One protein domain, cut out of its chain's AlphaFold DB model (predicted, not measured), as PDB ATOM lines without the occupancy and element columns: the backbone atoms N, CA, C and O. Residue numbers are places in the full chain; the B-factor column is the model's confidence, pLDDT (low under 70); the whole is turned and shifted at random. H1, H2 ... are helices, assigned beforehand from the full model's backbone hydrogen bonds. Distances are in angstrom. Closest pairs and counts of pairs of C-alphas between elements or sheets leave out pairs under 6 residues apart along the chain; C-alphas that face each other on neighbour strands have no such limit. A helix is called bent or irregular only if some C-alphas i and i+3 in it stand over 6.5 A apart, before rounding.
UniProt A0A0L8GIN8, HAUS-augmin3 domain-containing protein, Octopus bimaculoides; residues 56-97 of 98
ATOM      1  N   THR A  56     214.417 199.483 168.188       93.44
ATOM      2  CA  THR A  56     213.361 198.525 167.839       93.44
ATOM      3  C   THR A  56     212.239 198.472 168.872       93.44
ATOM      4  O   THR A  56     211.097 198.212 168.513       93.44
ATOM      5  N   GLU A  57     212.547 198.674 170.155       92.62
ATOM      6  CA  GLU A  57     211.534 198.725 171.215       92.62
ATOM      7  C   GLU A  57     210.722 200.013 171.115       92.62
ATOM      8  O   GLU A  57     209.501 199.962 171.230       92.62
ATOM      9  N   MET A  58     211.381 201.133 170.802       93.88
ATOM     10  CA  MET A  58     210.710 202.403 170.536       93.88
ATOM     11  C   MET A  58     209.774 202.297 169.327       93.88
ATOM     12  O   MET A  58     208.597 202.604 169.446       93.88
ATOM     13  N   GLN A  59     210.239 201.718 168.216       96.12
ATOM     14  CA  GLN A  59     209.397 201.496 167.038       96.12
ATOM     15  C   GLN A  59     208.183 200.597 167.332       96.12
ATOM     16  O   GLN A  59     207.090 200.841 166.830       96.12
ATOM     17  N   ARG A  60     208.358 199.535 168.130       95.00
ATOM     18  CA  ARG A  60     207.239 198.669 168.543       95.00
ATOM     19  C   ARG A  60     206.242 199.411 169.421       95.00
ATOM     20  O   ARG A  60     205.048 199.144 169.329       95.00
ATOM     21  N   PHE A  61     206.730 200.304 170.275       93.56
ATOM     22  CA  PHE A  61     205.872 201.154 171.083       93.56
ATOM     23  C   PHE A  61     205.085 202.134 170.203       93.56
ATOM     24  O   PHE A  61     203.871 202.213 170.351       93.56
ATOM     25  N   ASP A  62     205.727 202.773 169.224       95.56
ATOM     26  CA  ASP A  62     205.047 203.660 168.270       95.56
ATOM     27  C   ASP A  62     203.950 202.909 167.492       95.56
ATOM     28  O   ASP A  62     202.816 203.367 167.414       95.56
ATOM     29  N   GLN A  63     204.235 201.690 167.020       96.31
ATOM     30  CA  GLN A  63     203.234 200.829 166.371       96.31
ATOM     31  C   GLN A  63     202.057 200.480 167.291       96.31
ATOM     32  O   GLN A  63     200.920 200.374 166.830       96.31
ATOM     33  N   LEU A  64     202.320 200.262 168.582       94.25
ATOM     34  CA  LEU A  64     201.275 200.005 169.567       94.25
ATOM     35  C   LEU A  64     200.386 201.240 169.745       94.25
ATOM     36  O   LEU A  64     199.165 201.098 169.754       94.25
ATOM     37  N   VAL A  65     200.980 202.432 169.823       93.81
ATOM     38  CA  VAL A  65     200.244 203.703 169.883       93.81
ATOM     39  C   VAL A  65     199.390 203.891 168.625       93.81
ATOM     40  O   VAL A  65     198.187 204.134 168.732       93.81
ATOM     41  N   ASP A  66     199.972 203.682 167.443       96.44
ATOM     42  CA  ASP A  66     199.288 203.835 166.152       96.44
ATOM     43  C   ASP A  66     198.147 202.826 165.950       96.44
ATOM     44  O   ASP A  66     197.185 203.099 165.231       96.44
ATOM     45  N   SER A  67     198.216 201.658 166.597       96.00
ATOM     46  CA  SER A  67     197.160 200.642 166.519       96.00
ATOM     47  C   SER A  67     195.838 201.072 167.171       96.00
ATOM     48  O   SER A  67     194.812 200.425 166.954       96.00
ATOM     49  N   GLY A  68     195.853 202.126 167.996       93.06
ATOM     50  CA  GLY A  68     194.703 202.556 168.793       93.06
ATOM     51  C   GLY A  68     194.366 201.617 169.958       93.06
ATOM     52  O   GLY A  68     193.339 201.803 170.612       93.06
ATOM     53  N   ALA A  69     195.202 200.608 170.226       91.50
ATOM     54  CA  ALA A  69     195.077 199.770 171.408       91.50
ATOM     55  C   ALA A  69     195.295 200.595 172.685       91.50
ATOM     56  O   ALA A  69     196.094 201.530 172.721       91.50
ATOM     57  N   GLU A  70     194.595 200.230 173.758       89.75
ATOM     58  CA  GLU A  70     194.784 200.877 175.053       89.75
ATOM     59  C   GLU A  70     196.205 200.628 175.579       89.75
ATOM     60  O   GLU A  70     196.627 199.481 175.759       89.75
ATOM     61  N   ILE A  71     196.928 201.710 175.872       92.81
ATOM     62  CA  ILE A  71     198.222 201.629 176.549       92.81
ATOM     63  C   ILE A  71     197.970 201.423 178.043       92.81
ATOM     64  O   ILE A  71     197.354 202.249 178.720       92.81
ATOM     65  N   LEU A  72     198.438 200.288 178.562       92.88
ATOM     66  CA  LEU A  72     198.324 199.970 179.979       92.88
ATOM     67  C   LEU A  72     199.374 200.744 180.774       92.88
ATOM     68  O   LEU A  72     200.564 200.439 180.715       92.88
ATOM     69  N   GLU A  73     198.917 201.695 181.582       92.38
ATOM     70  CA  GLU A  73     199.764 202.512 182.452       92.38
ATOM     71  C   GLU A  73     199.162 202.621 183.862       92.38
ATOM     72  O   GLU A  73     197.976 202.352 184.083       92.38
ATOM     73  N   GLY A  74     199.987 202.993 184.845       94.06
ATOM     74  CA  GLY A  74     199.539 203.260 186.215       94.06
ATOM     75  C   GLY A  74     198.793 202.090 186.872       94.06
ATOM     76  O   GLY A  74     199.316 200.973 186.979       94.06
ATOM     77  N   SER A  75     197.570 202.350 187.345       93.62
ATOM     78  CA  SER A  75     196.736 201.346 188.020       93.62
ATOM     79  C   SER A  75     196.328 200.208 187.086       93.62
ATOM     80  O   SER A  75     196.429 199.050 187.483       93.62
ATOM     81  N   LYS A  76     195.979 200.508 185.826       92.81
ATOM     82  CA  LYS A  76     195.568 199.500 184.834       92.81
ATOM     83  C   LYS A  76     196.678 198.485 184.569       92.81
ATOM     84  O   LYS A  76     196.433 197.282 184.547       92.81
ATOM     85  N   LEU A  77     197.919 198.960 184.435       93.81
ATOM     86  CA  LEU A  77     199.082 198.080 184.296       93.81
ATOM     87  C   LEU A  77     199.311 197.240 185.557       93.81
ATOM     88  O   LEU A  77     199.595 196.047 185.469       93.81
ATOM     89  N   SER A  78     199.175 197.854 186.733       94.75
ATOM     90  CA  SER A  78     199.358 197.166 188.015       94.75
ATOM     91  C   SER A  78     198.352 196.026 188.196       94.75
ATOM     92  O   SER A  78     198.742 194.916 188.561       94.75
ATOM     93  N   GLU A  79     197.079 196.272 187.885       94.81
ATOM     94  CA  GLU A  79     196.003 195.276 187.925       94.81
ATOM     95  C   GLU A  79     196.256 194.140 186.926       94.81
ATOM     96  O   GLU A  79     196.283 192.969 187.316       94.81
ATOM     97  N   ALA A  80     196.573 194.474 185.669       93.56
ATOM     98  CA  ALA A  80     196.882 193.484 184.638       93.56
ATOM     99  C   ALA A  80     198.066 192.575 185.026       93.56
ATOM    100  O   ALA A  80     198.032 191.362 184.795       93.56
ATOM    101  N   LEU A  81     199.109 193.127 185.659       92.94
ATOM    102  CA  LEU A  81     200.263 192.356 186.133       92.94
ATOM    103  C   LEU A  81     199.910 191.407 187.284       92.94
ATOM    104  O   LEU A  81     200.443 190.294 187.346       92.94
ATOM    105  N   VAL A  82     199.035 191.827 188.202       94.94
ATOM    106  CA  VAL A  82     198.544 190.969 189.289       94.94
ATOM    107  C   VAL A  82     197.757 189.793 188.716       94.94
ATOM    108  O   VAL A  82     198.017 188.642 189.081       94.94
ATOM    109  N   ASP A  83     196.853 190.058 187.779       94.38
ATOM    110  CA  ASP A  83     196.035 189.017 187.158       94.38
ATOM    111  C   ASP A  83     196.873 188.049 186.320       94.38
ATOM    112  O   ASP A  83     196.675 186.831 186.383       94.38
ATOM    113  N   MET A  84     197.886 188.556 185.610       93.50
ATOM    114  CA  MET A  84     198.822 187.718 184.865       93.50
ATOM    115  C   MET A  84     199.600 186.763 185.787       93.50
ATOM    116  O   MET A  84     199.753 185.583 185.456       93.50
ATOM    117  N   LYS A  85     200.068 187.235 186.953       92.75
ATOM    118  CA  LYS A  85     200.771 186.388 187.935       92.75
ATOM    119  C   LYS A  85     199.869 185.275 188.466       92.75
ATOM    120  O   LYS A  85     200.250 184.109 188.377       92.75
ATOM    121  N   LYS A  86     198.651 185.618 188.898       92.12
ATOM    122  CA  LYS A  86     197.651 184.639 189.362       92.12
ATOM    123  C   LYS A  86     197.364 183.581 188.295       92.12
ATOM    124  O   LYS A  86     197.324 182.387 188.584       92.12
ATOM    125  N   LYS A  87     197.201 184.003 187.035       91.88
ATOM    126  CA  LYS A  87     196.951 183.089 185.913       91.88
ATOM    127  C   LYS A  87     198.122 182.131 185.685       91.88
ATOM    128  O   LYS A  87     197.895 180.948 185.439       91.88
ATOM    129  N   LYS A  88     199.362 182.616 185.794       89.75
ATOM    130  CA  LYS A  88     200.571 181.793 185.654       89.75
ATOM    131  C   LYS A  88     200.676 180.730 186.755       89.75
ATOM    132  O   LYS A  88     200.998 179.585 186.460       89.75
ATOM    133  N   GLU A  89     200.357 181.087 187.995       89.31
ATOM    134  CA  GLU A  89     200.342 180.161 189.140       89.31
ATOM    135  C   GLU A  89     199.251 179.091 189.005       89.31
ATOM    136  O   GLU A  89     199.490 177.911 189.277       89.31
ATOM    137  N   LEU A  90     198.070 179.480 188.517       87.50
ATOM    138  CA  LEU A  90     196.974 178.551 188.256       87.50
ATOM    139  C   LEU A  90     197.337 177.537 187.158       87.50
ATOM    140  O   LEU A  90     197.031 176.354 187.294       87.50
ATOM    141  N   LEU A  91     198.002 177.987 186.089       87.44
ATOM    142  CA  LEU A  91     198.472 177.114 185.006       87.44
ATOM    143  C   LEU A  91     199.536 176.129 185.507       87.44
ATOM    144  O   LEU A  91     199.367 174.925 185.333       87.44
ATOM    145  N   ALA A  92     200.542 176.615 186.236       86.06
ATOM    146  CA  ALA A  92     201.584 175.768 186.820       86.06
ATOM    147  C   ALA A  92     201.037 174.742 187.833       86.06
ATOM    148  O   ALA A  92     201.614 173.672 188.017       86.06
ATOM    149  N   SER A  93     199.923 175.053 188.504       82.44
ATOM    150  CA  SER A  93     199.259 174.126 189.429       82.44
ATOM    151  C   SER A  93     198.462 173.046 188.694       82.44
ATOM    152  O   SER A  93     198.406 171.911 189.158       82.44
ATOM    153  N   LYS A  94     197.878 173.374 187.534       76.31
ATOM    154  CA  LYS A  94     197.173 172.408 186.678       76.31
ATOM    155  C   LYS A  94     198.131 171.440 185.986       76.31
ATOM    156  O   LYS A  94     197.815 170.263 185.889       76.31
ATOM    157  N   GLU A  95     199.302 171.913 185.564       74.69
ATOM    158  CA  GLU A  95     200.342 171.077 184.946       74.69
ATOM    159  C   GLU A  95     200.965 170.067 185.922       74.69
ATOM    160  O   GLU A  95     201.457 169.037 185.487       74.69
ATOM    161  N   LYS A  96     200.925 170.326 187.236       68.62
ATOM    162  CA  LYS A  96     201.401 169.389 188.273       68.62
ATOM    163  C   LYS A  96     200.388 168.307 188.664       68.62
ATOM    164  O   LYS A  96     200.733 167.419 189.437       68.62
ATOM    165  N   LEU A  97     199.139 168.431 188.215       61.88
ATOM    166  CA  LEU A  97     198.047 167.492 188.496       61.88
ATOM    167  C   LEU A  97     197.776 166.532 187.321       61.88
ATOM    168  O   LEU A  97     196.875 165.699 187.425       61.88
TER     169      LEU A  97
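Overview. This is residues 56 to 97 of the 98 residues of the protein "HAUS-augmin3 domain-containing protein" of Octopus bimaculoides (UniProt A0A0L8GIN8). Two helices that do not pack on each other, a short one, H1, and a long one, H2, are strung on a drawn-out link, with their axes turned well away from one another. The long helix H2 makes most of the length, and the model is open, with no core between the two. The printed part has 42 residues with two named helices, H1 then H2 along the chain, and no named strand, and its class is all helix. It is extended, with a radius of gyration of the C-alphas of 14.8 A, and elongated, spanning 42 by 23 by 15 A.

Arrangement. H1, residues 56 to 66, and H2, residues 74 to 95, are apart, with no C-alpha of the one within 8 A of the other. The 7 residues between them make a short link. Residues 62 to 70, of which 62 to 66 belong to H1, stand free. Residues 73 to 79, of which 74 to 79 belong to H2, and residues 82 to 97, of which 82 to 95 belong to H2, stand free too. In H1 and H2 every O i to N i+4 pair is within hydrogen-bond range.

Along the chain. H1 runs from Thr 56, with its C-alpha at (213.361, 198.525, 167.839), to Asp 66, and its first and last C-alphas are 15.1 A apart. H2 begins at Gly 74, with its C-alpha at (199.539, 203.260, 186.215), and ends at Glu 95, with its C-alpha at (200.342, 171.077, 184.946), a length of 32.2 A. Neither helix is bent.

Size, cuts and confidence. The two C-alphas farthest apart are those of Asp 66 and Leu 97, at 42.7 A. The printed part has no cut and no long link. The mean pLDDT of the printed part is 90.6, and residues 96 to 97 are under 70.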